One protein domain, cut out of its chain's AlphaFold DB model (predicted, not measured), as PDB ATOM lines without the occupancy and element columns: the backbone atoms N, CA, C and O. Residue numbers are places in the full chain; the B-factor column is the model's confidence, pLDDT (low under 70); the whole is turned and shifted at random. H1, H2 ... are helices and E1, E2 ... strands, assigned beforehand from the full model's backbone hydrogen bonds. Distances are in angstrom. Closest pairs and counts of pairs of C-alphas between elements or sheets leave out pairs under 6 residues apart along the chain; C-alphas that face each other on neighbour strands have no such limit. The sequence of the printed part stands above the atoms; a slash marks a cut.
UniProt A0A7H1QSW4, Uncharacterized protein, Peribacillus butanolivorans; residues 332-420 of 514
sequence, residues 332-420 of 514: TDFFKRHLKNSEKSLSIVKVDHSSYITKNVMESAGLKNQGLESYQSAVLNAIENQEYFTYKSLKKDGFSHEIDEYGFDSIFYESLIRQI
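This is residues 332 to 420 of the 514 residues of an uncharacterized protein of Peribacillus butanolivorans (UniProt A0A7H1QSW4). A short helix, H6, sits in the middle of a small helical domain, with H3 and H4 packed crosswise on two of its sides and the two-strand hairpin of E1 and E2 on a third, E1 toward H6 and opposite H4. H5 lies beside H3, H2 continues from the end of E2, and residues 332 to 338, of which 333 to 338 belong to H1, stick out at the far end. The 89 residues printed hold six named helices and two antiparallel strands, in the order H1 E1 E2 H2 H3 H4 H5 H6, and the class is mostly helix. The whole is compact, with a radius of gyration of the C-alphas of 13.4 A and spans of 39 by 29 by 21 A.

Look first at the hairpin of E1, residues 348 to 350, and E2, residues 355 to 358: the strands are antiparallel at 149 degrees, with N 349 and O 357 within hydrogen-bond range at 3.0 A and N 357 and O 349 at 2.9 A. From E1 go to H6, residues 410 to 418, where the closest C-alphas are those of Lys 350 and Phe 412, 5.5 A apart. H3, residues 369 to 382, touches H6 about perpendicular at 82 degrees, closest at C-alphas Gln 376 and Ile 417, 6.2 A. H4, residues 391 to 396, touches H6 about perpendicular at 74 degrees, closest at C-alphas Tyr 391 and Glu 414, 6.2 A. H5, residues 402 to 406, only just touches H3, with 3 pairs of C-alphas within 8 A, made by residues 371 to 375 of H3 alone; the closest C-alphas are those of Tyr 375 and Ile 403, 7.2 A. H1, residues 333 to 344, touches no helix but is near H6, with 6 pairs of C-alphas within 10 A, and the closest C-alphas of H1 and E1 are those of Ser 342 and Ile 348, 5.8 A apart. H2, residues 359 to 364, touches no helix and is apart from H6. Every O i to N i+4 pair is within hydrogen-bond range in H1, H2, H3, H4 and H6; in H5 it is 0 of 1, with 2 of 2 O i to N i+3 pairs in range.

Find C-alpha 333 at (17.967, -43.763, -0.081), where H1 begins; it runs 16.2 A to C-alpha 344. E1 spans 6.7 A and E2 9.5 A, and H2 follows E2 directly for 8.4 A. H3, the longest helix, begins at C-alpha 369 at (14.035, -19.912, 9.281) and runs 20.0 A. H4 spans 8.7 A, H5 8.2 A, and H6 12.0 A, ending at C-alpha 418 at (18.670, -32.593, 16.396).

The two C-alphas farthest apart are those of Thr 332 and Gly 398, 40.9 A. The printed part has no cut; its links are tight, but for the short one from H3 to H4. No printed residue is under 70 in pLDDT, and the mean of the printed part is 93.6.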
ATOM      1  N   THR A 332      13.306 -45.024  -1.085       91.75
ATOM      2  CA  THR A 332      14.668 -44.977  -1.626       91.75
ATOM      3  C   THR A 332      15.627 -44.167  -0.741       91.75
ATOM      4  O   THR A 332      15.261 -43.154  -0.139       91.75
ATOM      5  N   ASP A 333      16.909 -44.541  -0.746       90.31
ATOM      6  CA  ASP A 333      17.967 -43.763  -0.081       90.31
ATOM      7  C   ASP A 333      18.094 -42.340  -0.638       90.31
ATOM      8  O   ASP A 333      18.489 -41.414   0.075       90.31
ATOM      9  N   PHE A 334      17.759 -42.155  -1.917       90.12
ATOM     10  CA  PHE A 334      17.816 -40.856  -2.575       90.12
ATOM     11  C   PHE A 334      16.760 -39.897  -2.002       90.12
ATOM     12  O   PHE A 334      17.092 -38.758  -1.670       90.12
ATOM     13  N   PHE A 335      15.517 -40.360  -1.814       94.62
ATOM     14  CA  PHE A 335      14.473 -39.556  -1.169       94.62
ATOM     15  C   PHE A 335      14.753 -39.357   0.323       94.62
ATOM     16  O   PHE A 335      14.695 -38.230   0.805       94.62
ATOM     17  N   LYS A 336      15.155 -40.410   1.050       94.19
ATOM     18  CA  LYS A 336      15.525 -40.311   2.476       94.19
ATOM     19  C   LYS A 336      16.622 -39.270   2.718       94.19
ATOM     20  O   LYS A 336      16.546 -38.490   3.665       94.19
ATOM     21  N   ARG A 337      17.631 -39.216   1.840       93.00
ATOM     22  CA  ARG A 337      18.677 -38.183   1.875       93.00
ATOM     23  C   ARG A 337      18.121 -36.797   1.577       93.00
ATOM     24  O   ARG A 337      18.478 -35.851   2.270       93.00
ATOM     25  N   HIS A 338      17.249 -36.676   0.578       94.62
ATOM     26  CA  HIS A 338      16.579 -35.414   0.284       94.62
ATOM     27  C   HIS A 338      15.795 -34.895   1.498       94.62
ATOM     28  O   HIS A 338      16.017 -33.759   1.901       94.62
ATOM     29  N   LEU A 339      14.975 -35.744   2.124       95.31
ATOM     30  CA  LEU A 339      14.195 -35.418   3.318       95.31
ATOM     31  C   LEU A 339      15.097 -34.947   4.468       95.31
ATOM     32  O   LEU A 339      14.870 -33.884   5.036       95.31
ATOM     33  N   LYS A 340      16.187 -35.675   4.740       93.62
ATOM     34  CA  LYS A 340      17.179 -35.296   5.756       93.62
ATOM     35  C   LYS A 340      17.831 -33.940   5.472       93.62
ATOM     36  O   LYS A 340      18.063 -33.156   6.391       93.62
ATOM     37  N   ASN A 341      18.158 -33.651   4.213       93.19
ATOM     38  CA  ASN A 341      18.733 -32.357   3.845       93.19
ATOM     39  C   ASN A 341      17.701 -31.234   4.007       93.19
ATOM     40  O   ASN A 341      18.073 -30.141   4.430       93.19
ATOM     41  N   SER A 342      16.426 -31.518   3.732       95.00
ATOM     42  CA  SER A 342      15.314 -30.593   3.953       95.00
ATOM     43  C   SER A 342      15.069 -30.306   5.442       95.00
ATOM     44  O   SER A 342      14.815 -29.146   5.778       95.00
ATOM     45  N   GLU A 343      15.201 -31.307   6.328       95.25
ATOM     46  CA  GLU A 343      15.206 -31.114   7.793       95.25
ATOM     47  C   GLU A 343      16.390 -30.233   8.211       95.25
ATOM     48  O   GLU A 343      16.232 -29.269   8.954       95.25
ATOM     49  N   LYS A 344      17.590 -30.524   7.694       93.06
ATOM     50  CA  LYS A 344      18.812 -29.788   8.043       93.06
ATOM     51  C   LYS A 344      18.778 -28.322   7.614       93.06
ATOM     52  O   LYS A 344      19.334 -27.478   8.306       93.06
ATOM     53  N   SER A 345      18.158 -28.017   6.474       93.44
ATOM     54  CA  SER A 345      17.945 -26.637   6.026       93.44
ATOM     55  C   SER A 345      16.712 -25.978   6.649       93.44
ATOM     56  O   SER A 345      16.341 -24.886   6.217       93.44
ATOM     57  N   LEU A 346      16.044 -26.658   7.593       95.06
ATOM     58  CA  LEU A 346      14.827 -26.205   8.274       95.06
ATOM     59  C   LEU A 346      13.680 -25.863   7.307       95.06
ATOM     60  O   LEU A 346      12.781 -25.097   7.625       95.06
ATOM     61  N   SER A 347      13.702 -26.447   6.105       95.12
ATOM     62  CA  SER A 347      12.619 -26.292   5.118       95.12
ATOM     63  C   SER A 347      11.420 -27.193   5.415       95.12
ATOM     64  O   SER A 347      10.336 -27.001   4.874       95.12
ATOM     65  N   ILE A 348      11.629 -28.178   6.279       97.06
ATOM     66  CA  ILE A 348      10.595 -28.973   6.919       97.06
ATOM     67  C   ILE A 348      11.015 -29.200   8.369       97.06
ATOM     68  O   ILE A 348      12.213 -29.258   8.660       97.06
ATOM     69  N   VAL A 349      10.045 -29.365   9.262       97.44
ATOM     70  CA  VAL A 349      10.285 -29.711  10.669       97.44
ATOM     71  C   VAL A 349       9.370 -30.872  11.038       97.44
ATOM     72  O   VAL A 349       8.213 -30.916  10.623       97.44
ATOM     73  N   LYS A 350       9.896 -31.865  11.752       97.06
ATOM     74  CA  LYS A 350       9.148 -33.083  12.070       97.06
ATOM     75  C   LYS A 350       8.166 -32.799  13.205       97.06
ATOM     76  O   LYS A 350       8.592 -32.272  14.220       97.06
ATOM     77  N   VAL A 351       6.891 -33.151  13.048       95.56
ATOM     78  CA  VAL A 351       5.843 -32.885  14.061       95.56
ATOM     79  C   VAL A 351       5.296 -34.154  14.713       95.56
ATOM     80  O   VAL A 351       4.865 -34.104  15.856       95.56
ATOM     81  N   ASP A 352       5.387 -35.300  14.038       92.00
ATOM     82  CA  ASP A 352       5.061 -36.619  14.595       92.00
ATOM     83  C   ASP A 352       6.009 -37.696  14.021       92.00
ATOM     84  O   ASP A 352       7.059 -37.369  13.471       92.00
ATOM     85  N   HIS A 353       5.704 -38.993  14.148       87.00
ATOM     86  CA  HIS A 353       6.563 -40.071  13.639       87.00
ATOM     87  C   HIS A 353       6.759 -40.101  12.110       87.00
ATOM     88  O   HIS A 353       7.846 -40.506  11.671       87.00
ATOM     89  N   SER A 354       5.784 -39.660  11.316       91.75
ATOM     90  CA  SER A 354       5.781 -39.720   9.844       91.75
ATOM     91  C   SER A 354       5.451 -38.390   9.157       91.75
ATOM     92  O   SER A 354       5.592 -38.306   7.938       91.75
ATOM     93  N   SER A 355       5.094 -37.343   9.895       95.56
ATOM     94  CA  SER A 355       4.640 -36.068   9.345       95.56
ATOM     95  C   SER A 355       5.602 -34.923   9.618       95.56
ATOM     96  O   SER A 355       6.288 -34.845  10.645       95.56
ATOM     97  N   TYR A 356       5.602 -33.992   8.674       97.62
ATOM     98  CA  TYR A 356       6.467 -32.828   8.653       97.62
ATOM     99  C   TYR A 356       5.651 -31.579   8.352       97.62
ATOM    100  O   TYR A 356       4.954 -31.538   7.341       97.62
ATOM    101  N   ILE A 357       5.777 -30.539   9.173       96.62
ATOM    102  CA  ILE A 357       5.283 -29.213   8.797       96.62
ATOM    103  C   ILE A 357       6.216 -28.618   7.741       96.62
ATOM    104  O   ILE A 357       7.444 -28.727   7.845       96.62
ATOM    105  N   THR A 358       5.644 -28.034   6.691       96.50
ATOM    106  CA  THR A 358       6.415 -27.516   5.556       96.50
ATOM    107  C   THR A 358       6.746 -26.039   5.723       96.50
ATOM    108  O   THR A 358       6.048 -25.294   6.415       96.50
ATOM    109  N   LYS A 359       7.820 -25.596   5.059       94.75
ATOM    110  CA  LYS A 359       8.257 -24.195   5.056       94.75
ATOM    111  C   LYS A 359       7.124 -23.224   4.736       94.75
ATOM    112  O   LYS A 359       6.999 -22.215   5.414       94.75
ATOM    113  N   ASN A 360       6.300 -23.541   3.738       92.50
ATOM    114  CA  ASN A 360       5.205 -22.671   3.312       92.50
ATOM    115  C   ASN A 360       4.225 -22.392   4.461       92.50
ATOM    116  O   ASN A 360       3.838 -21.244   4.669       92.50
ATOM    117  N   VAL A 361       3.872 -23.421   5.238       94.50
ATOM    118  CA  VAL A 361       2.977 -23.269   6.394       94.50
ATOM    119  C   VAL A 361       3.654 -22.491   7.507       94.50
ATOM    120  O   VAL A 361       3.070 -21.531   8.005       94.50
ATOM    121  N   MET A 362       4.890 -22.856   7.862       94.88
ATOM    122  CA  MET A 362       5.637 -22.152   8.909       94.88
ATOM    123  C   MET A 362       5.767 -20.658   8.584       94.88
ATOM    124  O   MET A 362       5.416 -19.818   9.408       94.88
ATOM    125  N   GLU A 363       6.161 -20.308   7.355       94.69
ATOM    126  CA  GLU A 363       6.292 -18.910   6.933       94.69
ATOM    127  C   GLU A 363       4.947 -18.175   6.904       94.69
ATOM    128  O   GLU A 363       4.894 -17.013   7.308       94.69
ATOM    129  N   SER A 364       3.858 -18.839   6.489       93.19
ATOM    130  CA  SER A 364       2.509 -18.252   6.531       93.19
ATOM    131  C   SER A 364       2.027 -17.959   7.957       93.19
ATOM    132  O   SER A 364       1.271 -17.013   8.161       93.19
ATOM    133  N   ALA A 365       2.517 -18.719   8.940       92.69
ATOM    134  CA  ALA A 365       2.257 -18.517  10.363       92.69
ATOM    135  C   ALA A 365       3.244 -17.535  11.029       92.69
ATOM    136  O   ALA A 365       3.184 -17.339  12.237       92.69
ATOM    137  N   GLY A 366       4.162 -16.924  10.269       93.38
ATOM    138  CA  GLY A 366       5.177 -15.998  10.789       93.38
ATOM    139  C   GLY A 366       6.466 -16.666  11.281       93.38
ATOM    140  O   GLY A 366       7.442 -15.972  11.572       93.38
ATOM    141  N   LEU A 367       6.530 -17.998  11.291       94.12
ATOM    142  CA  LEU A 367       7.687 -18.775  11.722       94.12
ATOM    143  C   LEU A 367       8.683 -18.972  10.569       94.12
ATOM    144  O   LEU A 367       8.644 -19.947   9.821       94.12
ATOM    145  N   LYS A 368       9.598 -18.015  10.410       94.69
ATOM    146  CA  LYS A 368      10.660 -18.063   9.387       94.69
ATOM    147  C   LYS A 368      11.886 -18.837   9.881       94.69
ATOM    148  O   LYS A 368      12.104 -18.961  11.084       94.69
ATOM    149  N   ASN A 369      12.761 -19.249   8.955       93.12
ATOM    150  CA  ASN A 369      14.035 -19.912   9.281       93.12
ATOM    151  C   ASN A 369      14.855 -19.170  10.348       93.12
ATOM    152  O   ASN A 369      15.419 -19.819  11.216       93.12
ATOM    153  N   GLN A 370      14.885 -17.833  10.321       93.88
ATOM    154  CA  GLN A 370      15.599 -17.031  11.323       93.88
ATOM    155  C   GLN A 370      15.088 -17.272  12.750       93.88
ATOM    156  O   GLN A 370      15.892 -17.352  13.672       93.88
ATOM    157  N   GLY A 371      13.774 -17.444  12.933       95.50
ATOM    158  CA  GLY A 371      13.202 -17.798  14.233       95.50
ATOM    159  C   GLY A 371      13.629 -19.201  14.668       95.50
ATOM    160  O   GLY A 371      14.061 -19.402  15.800       95.50
ATOM    161  N   LEU A 372      13.591 -20.176  13.752       96.44
ATOM    162  CA  LEU A 372      14.028 -21.551  14.033       96.44
ATOM    163  C   LEU A 372      15.526 -21.627  14.381       96.44
ATOM    164  O   LEU A 372      15.920 -22.354  15.292       96.44
ATOM    165  N   GLU A 373      16.361 -20.862  13.680       95.69
ATOM    166  CA  GLU A 373      17.794 -20.725  13.964       95.69
ATOM    167  C   GLU A 373      18.034 -20.008  15.305       95.69
ATOM    168  O   GLU A 373      18.882 -20.448  16.082       95.69
ATOM    169  N   SER A 374      17.243 -18.975  15.630       96.81
ATOM    170  CA  SER A 374      17.267 -18.307  16.942       96.81
ATOM    171  C   SER A 374      17.007 -19.298  18.076       96.81
ATOM    172  O   SER A 374      17.778 -19.357  19.035       96.81
ATOM    173  N   TYR A 375      16.000 -20.168  17.925       97.06
ATOM    174  CA  TYR A 375      15.721 -21.235  18.892       97.06
ATOM    175  C   TYR A 375      16.923 -22.163  19.075       97.06
ATOM    176  O   TYR A 375      17.315 -22.471  20.200       97.06
ATOM    177  N   GLN A 376      17.555 -22.589  17.979       95.88
ATOM    178  CA  GLN A 376      18.747 -23.434  18.037       95.88
ATOM    179  C   GLN A 376      19.911 -22.760  18.778       95.88
ATOM    180  O   GLN A 376      20.595 -23.409  19.574       95.88
ATOM    181  N   SER A 377      20.124 -21.463  18.548       94.69
ATOM    182  CA  SER A 377      21.114 -20.662  19.273       94.69
ATOM    183  C   SER A 377      20.768 -20.525  20.757       94.69
ATOM    184  O   SER A 377      21.646 -20.699  21.602       94.69
ATOM    185  N   ALA A 378      19.499 -20.283  21.092       95.81
ATOM    186  CA  ALA A 378      19.038 -20.192  22.473       95.81
ATOM    187  C   ALA A 378      19.254 -21.512  23.231       95.81
ATOM    188  O   ALA A 378      19.762 -21.497  24.351       95.81
ATOM    189  N   VAL A 379      18.955 -22.656  22.600       95.56
ATOM    190  CA  VAL A 379      19.237 -23.982  23.176       95.56
ATOM    191  C   VAL A 379      20.728 -24.141  23.457       95.56
ATOM    192  O   VAL A 379      21.091 -24.561  24.550       95.56
ATOM    193  N   LEU A 380      21.601 -23.797  22.502       92.12
ATOM    194  CA  LEU A 380      23.054 -23.911  22.682       92.12
ATOM    195  C   LEU A 380      23.579 -23.078  23.858       92.12
ATOM    196  O   LEU A 380      24.476 -23.543  24.560       92.12
ATOM    197  N   ASN A 381      23.022 -21.886  24.072       91.38
ATOM    198  CA  ASN A 381      23.397 -21.018  25.188       91.38
ATOM    199  C   ASN A 381      22.894 -21.565  26.534       91.38
ATOM    200  O   ASN A 381      23.589 -21.460  27.538       91.38
ATOM    201  N   ALA A 382      21.712 -22.187  26.560       92.88
ATOM    202  CA  ALA A 382      21.114 -22.705  27.791       92.88
ATOM    203  C   ALA A 382      21.844 -23.935  28.367       92.88
ATOM    204  O   ALA A 382      21.806 -24.175  29.571       92.88
ATOM    205  N   ILE A 383      22.526 -24.715  27.526       90.12
ATOM    206  CA  ILE A 383      23.118 -26.010  27.907       90.12
ATOM    207  C   ILE A 383      24.614 -25.944  28.243       90.12
ATOM    208  O   ILE A 383      25.267 -26.986  28.265       90.12
ATOM    209  N   GLU A 384      25.195 -24.757  28.437       71.12
ATOM    210  CA  GLU A 384      26.655 -24.551  28.424       71.12
ATOM    211  C   GLU A 384      27.436 -25.504  29.358       71.12
ATOM    212  O   GLU A 384      28.527 -25.950  29.000       71.12
ATOM    213  N   ASN A 385      26.828 -25.912  30.480       70.75
ATOM    214  CA  ASN A 385      27.408 -26.831  31.470       70.75
ATOM    215  C   ASN A 385      26.741 -28.220  31.534       70.75
ATOM    216  O   ASN A 385      27.039 -29.006  32.435       70.75
ATOM    217  N   GLN A 386      25.827 -28.542  30.616       77.12
ATOM    218  CA  GLN A 386      25.095 -29.809  30.638       77.12
ATOM    219  C   GLN A 386      25.817 -30.893  29.830       77.12
ATOM    220  O   GLN A 386      26.082 -30.752  28.636       77.12
ATOM    221  N   GLU A 387      26.110 -32.015  30.490       86.81
ATOM    222  CA  GLU A 387      26.688 -33.206  29.862       86.81
ATOM    223  C   GLU A 387      25.660 -33.897  28.955       86.81
ATOM    224  O   GLU A 387      25.858 -33.968  27.747       86.81
ATOM    225  N   TYR A 388      24.555 -34.381  29.525       94.75
ATOM    226  CA  TYR A 388      23.429 -34.963  28.795       94.75
ATOM    227  C   TYR A 388      22.148 -34.226  29.166       94.75
ATOM    228  O   TYR A 388      21.982 -33.831  30.317       94.75
ATOM    229  N   PHE A 389      21.226 -34.100  28.215       95.81
ATOM    230  CA  PHE A 389      19.905 -33.522  28.453       95.81
ATOM    231  C   PHE A 389      18.853 -34.089  27.492       95.81
ATOM    232  O   PHE A 389      19.177 -34.675  26.453       95.81
ATOM    233  N   THR A 390      17.586 -33.904  27.841       95.94
ATOM    234  CA  THR A 390      16.409 -34.161  26.999       95.94
ATOM    235  C   THR A 390      15.655 -32.851  26.800       95.94
ATOM    236  O   THR A 390      15.933 -31.858  27.475       95.94
ATOM    237  N   TYR A 391      14.685 -32.810  25.883       95.25
ATOM    238  CA  TYR A 391      13.837 -31.620  25.764       95.25
ATOM    239  C   TYR A 391      13.087 -31.331  27.077       95.25
ATOM    240  O   TYR A 391      13.023 -30.183  27.510       95.25
ATOM    241  N   LYS A 392      12.595 -32.373  27.761       95.06
ATOM    242  CA  LYS A 392      11.900 -32.223  29.048       95.06
ATOM    243  C   LYS A 392      12.812 -31.677  30.146       95.06
ATOM    244  O   LYS A 392      12.401 -30.759  30.853       95.06
ATOM    245  N   SER A 393      14.037 -32.195  30.281       94.75
ATOM    246  CA  SER A 393      14.985 -31.675  31.277       94.75
ATOM    247  C   SER A 393      15.382 -30.232  30.966       94.75
ATOM    248  O   SER A 393      15.372 -29.396  31.859       94.75
ATOM    249  N   LEU A 394      15.598 -29.903  29.687       95.31
ATOM    250  CA  LEU A 394      15.881 -28.538  29.247       95.31
ATOM    251  C   LEU A 394      14.761 -27.560  29.650       95.31
ATOM    252  O   LEU A 394      15.038 -26.490  30.189       95.31
ATOM    253  N   LYS A 395      13.489 -27.930  29.439       94.88
ATOM    254  CA  LYS A 395      12.337 -27.115  29.865       94.88
ATOM    255  C   LYS A 395      12.243 -26.987  31.389       94.88
ATOM    256  O   LYS A 395      11.943 -25.900  31.877       94.88
ATOM    257  N   LYS A 396      12.521 -28.062  32.136       92.62
ATOM    258  CA  LYS A 396      12.569 -28.047  33.612       92.62
ATOM    259  C   LYS A 396      13.611 -27.061  34.137       92.62
ATOM    260  O   LYS A 396      13.343 -26.362  35.109       92.62
ATOM    261  N   ASP A 397      14.750 -26.967  33.460       91.75
ATOM    262  CA  ASP A 397      15.851 -26.070  33.820       91.75
ATOM    263  C   ASP A 397      15.572 -24.595  33.457       91.75
ATOM    264  O   ASP A 397      16.454 -23.744  33.549       91.75
ATOM    265  N   GLY A 398      14.332 -24.269  33.072       93.12
ATOM    266  CA  GLY A 398      13.865 -22.903  32.843       93.12
ATOM    267  C   GLY A 398      14.022 -22.411  31.407       93.12
ATOM    268  O   GLY A 398      13.762 -21.237  31.136       93.12
ATOM    269  N   PHE A 399      14.418 -23.274  30.466       95.56
ATOM    270  CA  PHE A 399      14.521 -22.882  29.065       95.56
ATOM    271  C   PHE A 399      13.157 -22.478  28.491       95.56
ATOM    272  O   PHE A 399      12.165 -23.210  28.588       95.56
ATOM    273  N   SER A 400      13.119 -21.324  27.835       95.19
ATOM    274  CA  SER A 400      11.960 -20.831  27.097       95.19
ATOM    275  C   SER A 400      12.399 -20.054  25.860       95.19
ATOM    276  O   SER A 400      13.499 -19.500  25.816       95.19
ATOM    277  N   HIS A 401      11.545 -20.045  24.841       97.44
ATOM    278  CA  HIS A 401      11.748 -19.297  23.605       97.44
ATOM    279  C   HIS A 401      10.396 -18.852  23.036       97.44
ATOM    280  O   HIS A 401       9.392 -19.521  23.251       97.44
ATOM    281  N   GLU A 402      10.371 -17.794  22.225       95.12
ATOM    282  CA  GLU A 402       9.162 -17.301  21.529       95.12
ATOM    283  C   GLU A 402       8.445 -18.378  20.686       95.12
ATOM    284  O   GLU A 402       7.243 -18.319  20.466       95.12
ATOM    285  N   ILE A 403       9.162 -19.421  20.254       94.94
ATOM    286  CA  ILE A 403       8.577 -20.520  19.464       94.94
ATOM    287  C   ILE A 403       7.725 -21.459  20.338       94.94
ATOM    288  O   ILE A 403       6.909 -22.226  19.826       94.94
ATOM    289  N   ASP A 404       7.861 -21.384  21.662       92.94
ATOM    290  CA  ASP A 404       7.005 -22.126  22.587       92.94
ATOM    291  C   ASP A 404       5.536 -21.664  22.500       92.94
ATOM    292  O   ASP A 404       4.632 -22.459  22.743       92.94
ATOM    293  N   GLU A 405       5.281 -20.421  22.069       92.94
ATOM    294  CA  GLU A 405       3.926 -19.865  21.922       92.94
ATOM    295  C   GLU A 405       3.092 -20.570  20.842       92.94
ATOM    296  O   GLU A 405       1.864 -20.547  20.896       92.94
ATOM    297  N   TYR A 406       3.740 -21.248  19.888       92.69
ATOM    298  CA  TYR A 406       3.046 -22.020  18.851       92.69
ATOM    299  C   TYR A 406       2.447 -23.334  19.379       92.69
ATOM    300  O   TYR A 406       1.627 -23.938  18.691       92.69
ATOM    301  N   GLY A 407       2.837 -23.784  20.579       92.69
ATOM    302  CA  GLY A 407       2.203 -24.915  21.260       92.69
ATOM    303  C   GLY A 407       2.378 -26.272  20.570       92.69
ATOM    304  O   GLY A 407       1.471 -27.100  20.627       92.69
ATOM    305  N   PHE A 408       3.509 -26.507  19.898       94.38
ATOM    306  CA  PHE A 408       3.801 -27.816  19.306       94.38
ATOM    307  C   PHE A 408       4.115 -28.878  20.377       94.38
ATOM    308  O   PHE A 408       4.479 -28.568  21.508       94.38
ATOM    309  N   ASP A 409       4.047 -30.153  19.997       93.69
ATOM    310  CA  ASP A 409       4.527 -31.256  20.836       93.69
ATOM    311  C   ASP A 409       6.066 -31.344  20.858       93.69
ATOM    312  O   ASP A 409       6.761 -30.805  19.990       93.69
ATOM    313  N   SER A 410       6.625 -32.093  21.822       93.12
ATOM    314  CA  SER A 410       8.083 -32.203  22.021       93.12
ATOM    315  C   SER A 410       8.844 -32.658  20.774       93.12
ATOM    316  O   SER A 410       9.976 -32.225  20.563       93.12
ATOM    317  N   ILE A 411       8.224 -33.476  19.914       95.12
ATOM    318  CA  ILE A 411       8.823 -33.983  18.671       95.12
ATOM    319  C   ILE A 411       9.293 -32.830  17.776       95.12
ATOM    320  O   ILE A 411      10.392 -32.907  17.215       95.12
ATOM    321  N   PHE A 412       8.511 -31.749  17.692       96.75
ATOM    322  CA  PHE A 412       8.869 -30.554  16.931       96.75
ATOM    323  C   PHE A 412      10.173 -29.949  17.445       96.75
ATOM    324  O   PHE A 412      11.160 -29.861  16.708       96.75
ATOM    325  N   TYR A 413      10.219 -29.627  18.734       96.75
ATOM    326  CA  TYR A 413      11.379 -29.010  19.370       96.75
ATOM    327  C   TYR A 413      12.609 -29.923  19.359       96.75
ATOM    328  O   TYR A 413      13.710 -29.487  19.018       96.75
ATOM    329  N   GLU A 414      12.440 -31.213  19.648       96.06
ATOM    330  CA  GLU A 414      13.507 -32.212  19.560       96.06
ATOM    331  C   GLU A 414      14.076 -32.318  18.143       96.06
ATOM    332  O   GLU A 414      15.285 -32.512  17.969       96.06
ATOM    333  N   SER A 415      13.231 -32.191  17.115       96.19
ATOM    334  CA  SER A 415      13.681 -32.220  15.726       96.19
ATOM    335  C   SER A 415      14.533 -30.996  15.373       96.19
ATOM    336  O   SER A 415      15.539 -31.165  14.683       96.19
ATOM    337  N   LEU A 416      14.226 -29.814  15.927       97.00
ATOM    338  CA  LEU A 416      15.057 -28.612  15.795       97.00
ATOM    339  C   LEU A 416      16.406 -28.779  16.499       97.00
ATOM    340  O   LEU A 416      17.449 -28.515  15.892       97.00
ATOM    341  N   ILE A 417      16.403 -29.283  17.740       96.69
ATOM    342  CA  ILE A 417      17.625 -29.545  18.524       96.69
ATOM    343  C   ILE A 417      18.529 -30.543  17.788       96.69
ATOM    344  O   ILE A 417      19.748 -30.376  17.728       96.69
ATOM    345  N   ARG A 418      17.941 -31.564  17.153       95.19
ATOM    346  CA  ARG A 418      18.670 -32.593  16.396       95.19
ATOM    347  C   ARG A 418      19.488 -32.039  15.230       95.19
ATOM    348  O   ARG A 418      20.493 -32.658  14.874       95.19
ATOM    349  N   GLN A 419      19.085 -30.911  14.642       94.50
ATOM    350  CA  GLN A 419      19.813 -30.303  13.521       94.50
ATOM    351  C   GLN A 419      20.971 -29.396  13.964       94.50
ATOM    352  O   GLN A 419      21.763 -28.957  13.126       94.50
ATOM    353  N   ILE A 420      21.138 -29.167  15.270       91.56
ATOM    354  CA  ILE A 420      22.251 -28.388  15.816       91.56
ATOM    355  C   ILE A 420      23.563 -29.161  15.628       91.56
ATOM    356  O   ILE A 420      23.762 -30.254  16.159       91.56
TER     357      ILE A 420